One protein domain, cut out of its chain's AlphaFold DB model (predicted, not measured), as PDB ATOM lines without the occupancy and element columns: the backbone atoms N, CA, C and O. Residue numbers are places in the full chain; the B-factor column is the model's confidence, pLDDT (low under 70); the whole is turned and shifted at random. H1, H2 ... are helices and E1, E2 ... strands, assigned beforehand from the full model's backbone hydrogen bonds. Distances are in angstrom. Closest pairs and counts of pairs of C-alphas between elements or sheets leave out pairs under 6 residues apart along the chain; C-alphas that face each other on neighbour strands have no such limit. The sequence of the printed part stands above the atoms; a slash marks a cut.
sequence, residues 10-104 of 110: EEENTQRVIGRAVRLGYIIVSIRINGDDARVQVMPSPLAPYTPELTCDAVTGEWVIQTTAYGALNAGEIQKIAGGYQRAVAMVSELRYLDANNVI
ATOM      1  N   GLU A  10      99.845 245.145 246.932       93.00
ATOM      2  CA  GLU A  10      99.444 245.679 245.634       93.00
ATOM      3  C   GLU A  10      98.383 246.775 245.792       93.00
ATOM      4  O   GLU A  10      98.499 247.835 245.179       93.00
ATOM      5  N   GLU A  11      97.393 246.574 246.664       93.56
ATOM      6  CA  GLU A  11      96.404 247.597 247.022       93.56
ATOM      7  C   GLU A  11      97.063 248.823 247.678       93.56
ATOM      8  O   GLU A  11      96.789 249.963 247.282       93.56
ATOM      9  N   GLU A  12      97.977 248.616 248.634       93.06
ATOM     10  CA  GLU A  12      98.736 249.698 249.278       93.06
ATOM     11  C   GLU A  12      99.583 250.475 248.258       93.06
ATOM     12  O   GLU A  12      99.628 251.709 248.273       93.06
ATOM     13  N   ASN A  13     100.233 249.768 247.332       92.56
ATOM     14  CA  ASN A  13     101.014 250.371 246.261       92.56
ATOM     15  C   ASN A  13     100.144 251.148 245.274       92.56
ATOM     16  O   ASN A  13     100.493 252.283 244.940       92.56
ATOM     17  N   THR A  14      99.001 250.601 244.859       94.69
ATOM     18  CA  THR A  14      98.028 251.310 244.022       94.69
ATOM     19  C   THR A  14      97.591 252.608 244.702       94.69
ATOM     20  O   THR A  14      97.688 253.682 244.103       94.69
ATOM     21  N   GLN A  15      97.218 252.563 245.985       94.81
ATOM     22  CA  GLN A  15      96.858 253.767 246.743       94.81
ATOM     23  C   GLN A  15      98.024 254.752 246.878       94.81
ATOM     24  O   GLN A  15      97.828 255.967 246.777       94.81
ATOM     25  N   ARG A  16      99.254 254.258 247.063       94.00
ATOM     26  CA  ARG A  16     100.462 255.089 247.131       94.00
ATOM     27  C   ARG A  16     100.684 255.847 245.827       94.00
ATOM     28  O   ARG A  16     100.967 257.045 245.882       94.00
ATOM     29  N   VAL A  17     100.563 255.178 244.682       94.88
ATOM     30  CA  VAL A  17     100.741 255.790 243.357       94.88
ATOM     31  C   VAL A  17      99.621 256.795 243.082       94.88
ATOM     32  O   VAL A  17      99.916 257.931 242.713       94.88
ATOM     33  N   ILE A  18      98.359 256.456 243.368       96.00
ATOM     34  CA  ILE A  18      97.222 257.389 243.253       96.00
ATOM     35  C   ILE A  18      97.444 258.626 244.134       96.00
ATOM     36  O   ILE A  18      97.338 259.762 243.669       96.00
ATOM     37  N   GLY A  19      97.828 258.434 245.397       96.19
ATOM     38  CA  GLY A  19      98.105 259.533 246.318       96.19
ATOM     39  C   GLY A  19      99.293 260.399 245.883       96.19
ATOM     40  O   GLY A  19      99.296 261.610 246.116       96.19
ATOM     41  N   ARG A  20     100.308 259.813 245.234       96.56
ATOM     42  CA  ARG A  20     101.408 260.566 244.612       96.56
ATOM     43  C   ARG A  20     100.919 261.370 243.413       96.56
ATOM     44  O   ARG A  20     101.240 262.553 243.351       96.56
ATOM     45  N   ALA A  21     100.100 260.784 242.543       97.12
ATOM     46  CA  ALA A  21      99.516 261.478 241.399       97.12
ATOM     47  C   ALA A  21      98.748 262.731 241.836       97.12
ATOM     48  O   ALA A  21      99.025 263.820 241.335       97.12
ATOM     49  N   VAL A  22      97.894 262.613 242.860       97.38
ATOM     50  CA  VAL A  22      97.137 263.749 243.415       97.38
ATOM     51  C   VAL A  22      98.069 264.869 243.884       97.38
ATOM     52  O   VAL A  22      97.868 266.029 243.529       97.38
ATOM     53  N   ARG A  23      99.135 264.541 244.626       96.69
ATOM     54  CA  ARG A  23     100.132 265.537 245.073       96.69
ATOM     55  C   ARG A  23     100.887 266.194 243.917       96.69
ATOM     56  O   ARG A  23     101.337 267.329 244.051       96.69
ATOM     57  N   LEU A  24     101.029 265.491 242.799       97.75
ATOM     58  CA  LEU A  24     101.675 265.987 241.586       97.75
ATOM     59  C   LEU A  24     100.704 266.733 240.654       97.75
ATOM     60  O   LEU A  24     101.129 267.285 239.642       97.75
ATOM     61  N   GLY A  25      99.426 266.839 241.021       97.88
ATOM     62  CA  GLY A  25      98.420 267.544 240.231       97.88
ATOM     63  C   GLY A  25      97.793 266.690 239.134       97.88
ATOM     64  O   GLY A  25      97.272 267.242 238.173       97.88
ATOM     65  N   TYR A  26      97.827 265.368 239.276       98.25
ATOM     66  CA  TYR A  26      97.253 264.409 238.340       98.25
ATOM     67  C   TYR A  26      96.139 263.586 238.980       98.25
ATOM     68  O   TYR A  26      96.093 263.380 240.193       98.25
ATOM     69  N   ILE A  27      95.266 263.073 238.126       97.31
ATOM     70  CA  ILE A  27      94.276 262.052 238.444       97.31
ATOM     71  C   ILE A  27      94.671 260.808 237.652       97.31
ATOM     72  O   ILE A  27      94.825 260.876 236.431       97.31
ATOM     73  N   ILE A  28      94.844 259.676 238.335       96.50
ATOM     74  CA  ILE A  28      94.898 258.376 237.658       96.50
ATOM     75  C   ILE A  28      93.459 257.999 237.345       96.50
ATOM     76  O   ILE A  28      92.647 257.892 238.251       96.50
ATOM     77  N   VAL A  29      93.139 257.844 236.068       96.56
ATOM     78  CA  VAL A  29      91.797 257.500 235.582       96.56
ATOM     79  C   VAL A  29      91.602 255.992 235.611       96.56
ATOM     80  O   VAL A  29      90.534 255.495 235.969       96.56
ATOM     81  N   SER A  30      92.635 255.253 235.208       95.69
ATOM     82  CA  SER A  30      92.653 253.801 235.319       95.69
ATOM     83  C   SER A  30      94.066 253.233 235.360       95.69
ATOM     84  O   SER A  30      95.002 253.833 234.830       95.69
ATOM     85  N   ILE A  31      94.183 252.062 235.979       95.12
ATOM     86  CA  ILE A  31      95.294 251.120 235.859       95.12
ATOM     87  C   ILE A  31      94.658 249.822 235.366       95.12
ATOM     88  O   ILE A  31      93.727 249.331 236.001       95.12
ATOM     89  N   ARG A  32      95.104 249.313 234.218       92.81
ATOM     90  CA  ARG A  32      94.624 248.053 233.639       92.81
ATOM     91  C   ARG A  32      95.778 247.082 233.485       92.81
ATOM     92  O   ARG A  32      96.736 247.398 232.776       92.81
ATOM     93  N   ILE A  33      95.662 245.918 234.101       92.00
ATOM     94  CA  ILE A  33      96.677 244.869 234.082       92.00
ATOM     95  C   ILE A  33      96.346 243.873 232.966       92.00
ATOM     96  O   ILE A  33      95.259 243.301 232.922       92.00
ATOM     97  N   ASN A  34      97.283 243.668 232.041       86.06
ATOM     98  CA  ASN A  34      97.176 242.717 230.936       86.06
ATOM     99  C   ASN A  34      98.399 241.792 230.937       86.06
ATOM    100  O   ASN A  34      99.377 242.036 230.230       86.06
ATOM    101  N   GLY A  35      98.342 240.723 231.733       85.62
ATOM    102  CA  GLY A  35      99.517 239.886 231.981       85.62
ATOM    103  C   GLY A  35     100.593 240.700 232.698       85.62
ATOM    104  O   GLY A  35     100.310 241.293 233.734       85.62
ATOM    105  N   ASP A  36     101.788 240.771 232.114       84.19
ATOM    106  CA  ASP A  36     102.925 241.509 232.680       84.19
ATOM    107  C   ASP A  36     102.915 243.018 232.341       84.19
ATOM    108  O   ASP A  36     103.804 243.752 232.772       84.19
ATOM    109  N   ASP A  37     101.934 243.498 231.563       84.19
ATOM    110  CA  ASP A  37     101.804 244.910 231.174       84.19
ATOM    111  C   ASP A  37     100.779 245.646 232.050       84.19
ATOM    112  O   ASP A  37      99.651 245.183 232.233       84.19
ATOM    113  N   ALA A  38     101.144 246.832 232.541       88.38
ATOM    114  CA  ALA A  38     100.250 247.734 233.259       88.38
ATOM    115  C   ALA A  38     100.012 249.001 232.436       88.38
ATOM    116  O   ALA A  38     100.879 249.864 232.296       88.38
ATOM    117  N   ARG A  39      98.783 249.162 231.939       90.06
ATOM    118  CA  ARG A  39      98.378 250.356 231.195       90.06
ATOM    119  C   ARG A  39      97.739 251.363 232.125       90.06
ATOM    120  O   ARG A  39      96.672 251.108 232.681       90.06
ATOM    121  N   VAL A  40      98.369 252.525 232.249       93.69
ATOM    122  CA  VAL A  40      97.867 253.619 233.081       93.69
ATOM    123  C   VAL A  40      97.312 254.727 232.204       93.69
ATOM    124  O   VAL A  40      97.970 255.196 231.278       93.69
ATOM    125  N   GLN A  41      96.109 255.185 232.527       95.06
ATOM    126  CA  GLN A  41      95.558 256.422 231.996       95.06
ATOM    127  C   GLN A  41      95.610 257.487 233.086       95.06
ATOM    128  O   GLN A  41      95.097 257.276 234.186       95.06
ATOM    129  N   VAL A  42      96.197 258.639 232.775       96.25
ATOM    130  CA  VAL A  42      96.277 259.789 233.679       96.25
ATOM    131  C   VAL A  42      95.756 261.039 232.987       96.25
ATOM    132  O   VAL A  42      95.830 261.153 231.766       96.25
ATOM    133  N   MET A  43      95.246 261.986 233.764       96.69
ATOM    134  CA  MET A  43      94.881 263.311 233.271       96.69
ATOM    135  C   MET A  43      95.316 264.397 234.262       96.69
ATOM    136  O   MET A  43      95.398 264.125 235.467       96.69
ATOM    137  N   PRO A  44      95.594 265.626 233.798       97.50
ATOM    138  CA  PRO A  44      95.801 266.761 234.687       97.50
ATOM    139  C   PRO A  44      94.585 266.995 235.588       97.50
ATOM    140  O   PRO A  44      93.439 266.936 235.145       97.50
ATOM    141  N   SER A  45      94.829 267.303 236.858       96.44
ATOM    142  CA  SER A  45      93.780 267.744 237.769       96.44
ATOM    143  C   SER A  45      93.360 269.177 237.423       96.44
ATOM    144  O   SER A  45      94.226 270.054 237.346       96.44
ATOM    145  N   PRO A  46      92.050 269.474 237.338       93.12
ATOM    146  CA  PRO A  46      91.557 270.846 237.187       93.12
ATOM    147  C   PRO A  46      91.998 271.786 238.320       93.12
ATOM    148  O   PRO A  46      92.015 273.002 238.154       93.12
ATOM    149  N   LEU A  47      92.370 271.227 239.478       94.44
ATOM    150  CA  LEU A  47      92.821 271.974 240.653       94.44
ATOM    151  C   LEU A  47      94.309 272.356 240.592       94.44
ATOM    152  O   LEU A  47      94.778 273.125 241.430       94.44
ATOM    153  N   ALA A  48      95.061 271.827 239.624       94.06
ATOM    154  CA  ALA A  48      96.495 272.040 239.482       94.06
ATOM    155  C   ALA A  48      96.795 272.767 238.156       94.06
ATOM    156  O   ALA A  48      97.108 272.116 237.155       94.06
ATOM    157  N   PRO A  49      96.725 274.113 238.121       90.75
ATOM    158  CA  PRO A  49      96.913 274.876 236.891       90.75
ATOM    159  C   PRO A  49      98.296 274.634 236.276       90.75
ATOM    160  O   PRO A  49      99.277 274.384 236.986       90.75
ATOM    161  N   TYR A  50      98.354 274.727 234.945       94.94
ATOM    162  CA  TYR A  50      99.550 274.488 234.126       94.94
ATOM    163  C   TYR A  50     100.167 273.091 234.266       94.94
ATOM    164  O   TYR A  50     101.306 272.881 233.856       94.94
ATOM    165  N   THR A  51      99.441 272.129 234.837       96.94
ATOM    166  CA  THR A  51      99.858 270.728 234.797       96.94
ATOM    167  C   THR A  51      99.666 270.212 233.367       96.94
ATOM    168  O   THR A  51      98.540 270.256 232.869       96.94
ATOM    169  N   PRO A  52     100.733 269.779 232.678       97.50
ATOM    170  CA  PRO A  52     100.634 269.333 231.296       97.50
ATOM    171  C   PRO A  52     100.000 267.946 231.206       97.50
ATOM    172  O   PRO A  52     100.156 267.118 232.109       97.50
ATOM    173  N   GLU A  53      99.330 267.683 230.089       97.06
ATOM    174  CA  GLU A  53      98.875 266.337 229.742       97.06
ATOM    175  C   GLU A  53     100.065 265.383 229.594       97.06
ATOM    176  O   GLU A  53     101.150 265.771 229.147       97.06
ATOM    177  N   LEU A  54      99.844 264.133 230.003       97.38
ATOM    178  CA  LEU A  54     100.798 263.044 229.861       97.38
ATOM    179  C   LEU A  54     100.168 261.957 229.005       97.38
ATOM    180  O   LEU A  54      99.043 261.530 229.267       97.38
ATOM    181  N   THR A  55     100.918 261.475 228.027       94.56
ATOM    182  CA  THR A  55     100.516 260.351 227.184       94.56
ATOM    183  C   THR A  55     101.624 259.312 227.183       94.56
ATOM    184  O   THR A  55     102.802 259.652 227.197       94.56
ATOM    185  N   CYS A  56     101.254 258.036 227.215       92.38
ATOM    186  CA  CYS A  56     102.202 256.951 227.006       92.38
ATOM    187  C   CYS A  56     102.178 256.594 225.520       92.38
ATOM    188  O   CYS A  56     101.112 256.285 224.976       92.38
ATOM    189  N   ASP A  57     103.322 256.690 224.854       89.88
ATOM    190  CA  ASP A  57     103.455 256.309 223.458       89.88
ATOM    191  C   ASP A  57     103.247 254.796 223.321       89.88
ATOM    192  O   ASP A  57     103.953 253.987 223.920       89.88
ATOM    193  N   ALA A  58     102.250 254.401 222.532       82.69
ATOM    194  CA  ALA A  58     101.832 253.005 222.441       82.69
ATOM    195  C   ALA A  58     102.851 252.096 221.727       82.69
ATOM    196  O   ALA A  58     102.719 250.876 221.797       82.69
ATOM    197  N   VAL A  59     103.823 252.669 221.010       85.44
ATOM    198  CA  VAL A  59     104.825 251.922 220.237       85.44
ATOM    199  C   VAL A  59     106.090 251.705 221.063       85.44
ATOM    200  O   VAL A  59     106.655 250.616 221.059       85.44
ATOM    201  N   THR A  60     106.534 252.742 221.763       88.00
ATOM    202  CA  THR A  60     107.793 252.779 222.518       88.00
ATOM    203  C   THR A  60     107.601 252.527 224.012       88.00
ATOM    204  O   THR A  60     108.559 252.166 224.690       88.00
ATOM    205  N   GLY A  61     106.385 252.710 224.535       86.56
ATOM    206  CA  GLY A  61     106.098 252.679 225.970       86.56
ATOM    207  C   GLY A  61     106.637 253.896 226.728       86.56
ATOM    208  O   GLY A  61     106.629 253.911 227.960       86.56
ATOM    209  N   GLU A  62     107.138 254.918 226.025       91.75
ATOM    210  CA  GLU A  62     107.677 256.115 226.657       91.75
ATOM    211  C   GLU A  62     106.576 257.114 227.016       91.75
ATOM    212  O   GLU A  62     105.687 257.426 226.224       91.75
ATOM    213  N   TRP A  63     106.666 257.673 228.222       95.00
ATOM    214  CA  TRP A  63     105.799 258.767 228.640       95.00
ATOM    215  C   TRP A  63     106.260 260.097 228.047       95.00
ATOM    216  O   TRP A  63     107.395 260.529 228.257       95.00
ATOM    217  N   VAL A  64     105.337 260.776 227.379       95.56
ATOM    218  CA  VAL A  64     105.514 262.080 226.749       95.56
ATOM    219  C   VAL A  64     104.799 263.143 227.578       95.56
ATOM    220  O   VAL A  64     103.670 262.951 228.031       95.56
ATOM    221  N   ILE A  65     105.468 264.281 227.774       97.31
ATOM    222  CA  ILE A  65     104.913 265.453 228.457       97.31
ATOM    223  C   ILE A  65     104.495 266.470 227.399       97.31
ATOM    224  O   ILE A  65     105.339 266.971 226.653       97.31
ATOM    225  N   GLN A  66     103.209 266.813 227.344       95.81
ATOM    226  CA  GLN A  66     102.716 267.761 226.354       95.81
ATOM    227  C   GLN A  66     103.135 269.197 226.685       95.81
ATOM    228  O   GLN A  66     102.909 269.715 227.782       95.81
ATOM    229  N   THR A  67     103.738 269.875 225.711       93.69
ATOM    230  CA  THR A  67     104.105 271.286 225.841       93.69
ATOM    231  C   THR A  67     103.026 272.198 225.274       93.69
ATOM    232  O   THR A  67     102.526 271.943 224.180       93.69
ATOM    233  N   THR A  68     102.731 273.299 225.968       91.38
ATOM    234  CA  THR A  68     101.742 274.294 225.529       91.38
ATOM    235  C   THR A  68     102.382 275.676 225.485       91.38
ATOM    236  O   THR A  68     103.103 276.070 226.401       91.38
ATOM    237  N   ALA A  69     102.122 276.434 224.418       90.31
ATOM    238  CA  ALA A  69     102.527 277.832 224.327       90.31
ATOM    239  C   ALA A  69     101.468 278.724 224.994       90.31
ATOM    240  O   ALA A  69     100.319 278.748 224.560       90.31
ATOM    241  N   TYR A  70     101.852 279.467 226.035       89.06
ATOM    242  CA  TYR A  70     100.919 280.251 226.862       89.06
ATOM    243  C   TYR A  70     100.885 281.760 226.550       89.06
ATOM    244  O   TYR A  70     100.212 282.520 227.243       89.06
ATOM    245  N   GLY A  71     101.590 282.216 225.510       93.75
ATOM    246  CA  GLY A  71     101.656 283.637 225.155       93.75
ATOM    247  C   GLY A  71     102.405 284.490 226.189       93.75
ATOM    248  O   GLY A  71     103.329 284.017 226.850       93.75
ATOM    249  N   ALA A  72     102.040 285.772 226.291       96.31
ATOM    250  CA  ALA A  72     102.669 286.710 227.220       96.31
ATOM    251  C   ALA A  72     102.096 286.556 228.635       96.31
ATOM    252  O   ALA A  72     100.893 286.702 228.848       96.31
ATOM    253  N   LEU A  73     102.973 286.305 229.607       96.06
ATOM    254  CA  LEU A  73     102.614 286.055 230.999       96.06
ATOM    255  C   LEU A  73     103.507 286.849 231.954       96.06
ATOM    256  O   LEU A  73     104.649 287.181 231.636       96.06
ATOM    257  N   ASN A  74     102.991 287.132 233.150       97.69
ATOM    258  CA  ASN A  74     103.794 287.716 234.222       97.69
ATOM    259  C   ASN A  74     104.712 286.659 234.870       97.69
ATOM    260  O   ASN A  74     104.510 285.455 234.714       97.69
ATOM    261  N   ALA A  75     105.701 287.110 235.645       97.56
ATOM    262  CA  ALA A  75     106.682 286.226 236.277       97.56
ATOM    263  C   ALA A  75     106.061 285.156 237.200       97.56
ATOM    264  O   ALA A  75     106.565 284.036 237.257       97.56
ATOM    265  N   GLY A  76     104.960 285.468 237.893       97.19
ATOM    266  CA  GLY A  76     104.271 284.515 238.767       97.19
ATOM    267  C   GLY A  76     103.613 283.373 237.990       97.19
ATOM    268  O   GLY A  76     103.718 282.213 238.383       97.19
ATOM    269  N   GLU A  77     102.992 283.668 236.849       96.38
ATOM    270  CA  GLU A  77     102.427 282.638 235.970       96.38
ATOM    271  C   GLU A  77     103.527 281.773 235.334       96.38
ATOM    272  O   GLU A  77     103.389 280.551 235.273       96.38
ATOM    273  N   ILE A  78     104.672 282.365 234.970       96.38
ATOM    274  CA  ILE A  78     105.845 281.608 234.499       96.38
ATOM    275  C   ILE A  78     106.354 280.634 235.571       96.38
ATOM    276  O   ILE A  78     106.658 279.481 235.262       96.38
ATOM    277  N   GLN A  79     106.401 281.047 236.842       96.81
ATOM    278  CA  GLN A  79     106.779 280.154 237.944       96.81
ATOM    279  C   GLN A  79     105.804 278.982 238.100       96.81
ATOM    280  O   GLN A  79     106.238 277.851 238.329       96.81
ATOM    281  N   LYS A  80     104.497 279.216 237.934       95.50
ATOM    282  CA  LYS A  80     103.493 278.142 237.981       95.50
ATOM    283  C   LYS A  80     103.676 277.144 236.837       95.50
ATOM    284  O   LYS A  80     103.587 275.946 237.089       95.50
ATOM    285  N   ILE A  81     103.985 277.616 235.627       96.62
ATOM    286  CA  ILE A  81     104.299 276.760 234.472       96.62
ATOM    287  C   ILE A  81     105.533 275.903 234.748       96.62
ATOM    288  O   ILE A  81     105.484 274.684 234.588       96.62
ATOM    289  N   ALA A  82     106.624 276.514 235.219       96.25
ATOM    290  CA  ALA A  82     107.836 275.781 235.575       96.25
ATOM    291  C   ALA A  82     107.549 274.703 236.636       96.25
ATOM    292  O   ALA A  82     107.971 273.556 236.486       96.25
ATOM    293  N   GLY A  83     106.762 275.040 237.662       96.50
ATOM    294  CA  GLY A  83     106.313 274.086 238.675       96.50
ATOM    295  C   GLY A  83     105.427 272.970 238.106       96.50
ATOM    296  O   GLY A  83     105.550 271.822 238.526       96.50
ATOM    297  N   GLY A  84     104.560 273.275 237.136       96.94
ATOM    298  CA  GLY A  84     103.749 272.292 236.413       96.94
ATOM    299  C   GLY A  84     104.605 271.250 235.698       96.94
ATOM    300  O   GLY A  84     104.422 270.052 235.916       96.94
ATOM    301  N   TYR A  85     105.606 271.691 234.935       97.88
ATOM    302  CA  TYR A  85     106.536 270.784 234.254       97.88
ATOM    303  C   TYR A  85     107.420 269.988 235.218       97.88
ATOM    304  O   TYR A  85     107.673 268.809 234.980       97.88
ATOM    305  N   GLN A  86     107.847 270.572 236.340       97.75
ATOM    306  CA  GLN A  86     108.574 269.826 237.373       97.75
ATOM    307  C   GLN A  86     107.729 268.689 237.963       97.75
ATOM    308  O   GLN A  86     108.218 267.566 238.103       97.75
ATOM    309  N   ARG A  87     106.448 268.947 238.265       97.56
ATOM    310  CA  ARG A  87     105.530 267.898 238.734       97.56
ATOM    311  C   ARG A  87     105.277 266.834 237.665       97.56
ATOM    312  O   ARG A  87     105.211 265.658 238.004       97.56
ATOM    313  N   ALA A  88     105.195 267.226 236.394       98.12
ATOM    314  CA  ALA A  88     105.045 266.300 235.275       98.12
ATOM    315  C   ALA A  88     106.224 265.324 235.164       98.12
ATOM    316  O   ALA A  88     106.017 264.117 235.080       98.12
ATOM    317  N   VAL A  89     107.463 265.820 235.254       97.75
ATOM    318  CA  VAL A  89     108.675 264.978 235.257       97.75
ATOM    319  C   VAL A  89     108.677 264.002 236.438       97.75
ATOM    320  O   VAL A  89     109.021 262.826 236.281       97.75
ATOM    321  N   ALA A  90     108.253 264.461 237.619       97.12
ATOM    322  CA  ALA A  90     108.103 263.589 238.779       97.12
ATOM    323  C   ALA A  90     107.025 262.516 238.548       97.12
ATOM    324  O   ALA A  90     107.252 261.353 238.866       97.12
ATOM    325  N   MET A  91     105.893 262.870 237.931       97.44
ATOM    326  CA  MET A  91     104.816 261.919 237.643       97.44
ATOM    327  C   MET A  91     105.252 260.864 236.623       97.44
ATOM    328  O   MET A  91     105.020 259.678 236.831       97.44
ATOM    329  N   VAL A  92     105.963 261.266 235.569       96.81
ATOM    330  CA  VAL A  92     106.574 260.330 234.613       96.81
ATOM    331  C   VAL A  92     107.520 259.355 235.317       96.81
ATOM    332  O   VAL A  92     107.541 258.174 234.984       96.81
ATOM    333  N   SER A  93     108.269 259.823 236.317       94.25
ATOM    334  CA  SER A  93     109.148 258.953 237.105       94.25
ATOM    335  C   SER A  93     108.359 257.937 237.935       94.25
ATOM    336  O   SER A  93     108.765 256.786 238.008       94.25
ATOM    337  N   GLU A  94     107.217 258.319 238.514       93.44
ATOM    338  CA  GLU A  94     106.328 257.373 239.207       93.44
ATOM    339  C   GLU A  94     105.751 256.318 238.256       93.44
ATOM    340  O   GLU A  94     105.686 255.143 238.605       93.44
ATOM    341  N   LEU A  95     105.352 256.731 237.050       93.00
ATOM    342  CA  LEU A  95     104.697 255.863 236.071       93.00
ATOM    343  C   LEU A  95     105.669 254.917 235.359       93.00
ATOM    344  O   LEU A  95     105.305 253.784 235.063       93.00
ATOM    345  N   ARG A  96     106.904 255.355 235.092       87.62
ATOM    346  CA  ARG A  96     107.924 254.555 234.390       87.62
ATOM    347  C   ARG A  96     108.315 253.284 235.145       87.62
ATOM    348  O   ARG A  96     108.700 252.308 234.516       87.62
ATOM    349  N   TYR A  97     108.252 253.310 236.474       80.31
ATOM    350  CA  TYR A  97     108.624 252.178 237.328       80.31
ATOM    351  C   TYR A  97     107.411 251.420 237.870       80.31
ATOM    352  O   TYR A  97     107.540 250.668 238.837       80.31
ATOM    353  N   LEU A  98     106.229 251.648 237.295       86.56
ATOM    354  CA  LEU A  98     105.039 250.911 237.679       86.56
ATOM    355  C   LEU A  98     105.121 249.492 237.113       86.56
ATOM    356  O   LEU A  98     105.275 249.304 235.911       86.56
ATOM    357  N   ASP A  99     105.022 248.507 237.994       86.56
ATOM    358  CA  ASP A  99     105.083 247.087 237.658       86.56
ATOM    359  C   ASP A  99     103.697 246.476 237.858       86.56
ATOM    360  O   ASP A  99     103.103 246.642 238.928       86.56
ATOM    361  N   ALA A 100     103.202 245.772 236.838       86.69
ATOM    362  CA  ALA A 100     101.919 245.074 236.842       86.69
ATOM    363  C   ALA A 100     101.772 244.094 238.013       86.69
ATOM    364  O   ALA A 100     100.671 243.909 238.520       86.69
ATOM    365  N   ASN A 101     102.880 243.528 238.497       89.06
ATOM    366  CA  ASN A 101     102.888 242.598 239.625       89.06
ATOM    367  C   ASN A 101     102.751 243.289 240.991       89.06
ATOM    368  O   ASN A 101     102.601 242.614 242.004       89.06
ATOM    369  N   ASN A 102     102.844 244.621 241.038       91.31
ATOM    370  CA  ASN A 102     102.891 245.405 242.273       91.31
ATOM    371  C   ASN A 102     101.706 246.361 242.437       91.31
ATOM    372  O   ASN A 102     101.719 247.187 243.351       91.31
ATOM    373  N   VAL A 103     100.706 246.280 241.564       92.94
ATOM    374  CA  VAL A 103      99.489 247.097 241.594       92.94
ATOM    375  C   VAL A 103      98.279 246.221 241.291       92.94
ATOM    376  O   VAL A 103      98.414 245.126 240.758       92.94
ATOM    377  N   ILE A 104      97.093 246.712 241.629       94.50
ATOM    378  CA  ILE A 104      95.813 246.131 241.208       94.50
ATOM    379  C   ILE A 104      95.140 246.969 240.120       94.50
ATOM    380  O   ILE A 104      95.414 248.170 239.994       94.50
TER     381      ILE A 104
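This is residues 10 to 104 of the 110 residues of an uncharacterized protein of Bifidobacterium longum subsp. infantis (UniProt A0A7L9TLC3). Two strand hairpins, a long one of E1 and E2 and a small one of E3 and E4, lie side by side with E2 next to E3, and two helices cover one side of them. H1 packs on E1, while the longer H2 packs on E4 and E3 with its residues 85 to 96 and runs on past the strands to an end where residues 71 to 76 stick out. The 95 printed residues hold, in order, H1 E1 E2 E3 E4 H2, of mixed class, with two antiparallel two-stranded sheets. The whole is compact, with a radius of gyration of the C-alphas of 14.3 A, yet elongated, spanning 47 by 29 by 17 A.

Start at the hairpin of E1, residues 26 to 34, and E2, residues 37 to 44, where N 29 and O 41 are 2.8 A apart, within hydrogen-bond range. E1 bends by 51 degrees at residue 29. For H1, residues 10 to 24, look at Ala 21 and Ile 27, the closest C-alphas of H1 and E1, 6.0 A apart. Beyond E2 comes the hairpin of E3, residues 54 to 56, and E4, residues 63 to 65, with N 64 and O 55 at 2.8 A; the closest C-alphas of E2 and E3, Val 42 and Leu 54, are 6.8 A apart. H2, residues 75 to 96, comes closest to E4 at the C-alphas of Trp 63 and Val 92, 6.2 A. With residues 87 to 94 alone H2 touches H1, closest at the C-alphas of Leu 24 and Arg 87, 5.2 A, at a shallow tilt of 16 degrees, opposite ways. H1 is apart from E3 and E4. In H1 and H2 every O i to N i+4 pair is within hydrogen-bond range.

Find C-alpha 10 at (99.444, 245.679, 245.634); from there H1 runs 20.8 A. E1 and E2 each measure 22.9 A. H2 runs 31.8 A, from C-alpha 75 at (106.682, 286.226, 236.277) to C-alpha 96 at (107.924, 254.555, 234.390).

Look to the C-alphas of Gly 35 and Asn 74 for the two farthest apart, 48.1 A. The printed part has no cut, no link is long, and no printed residue is under 70 in pLDDT.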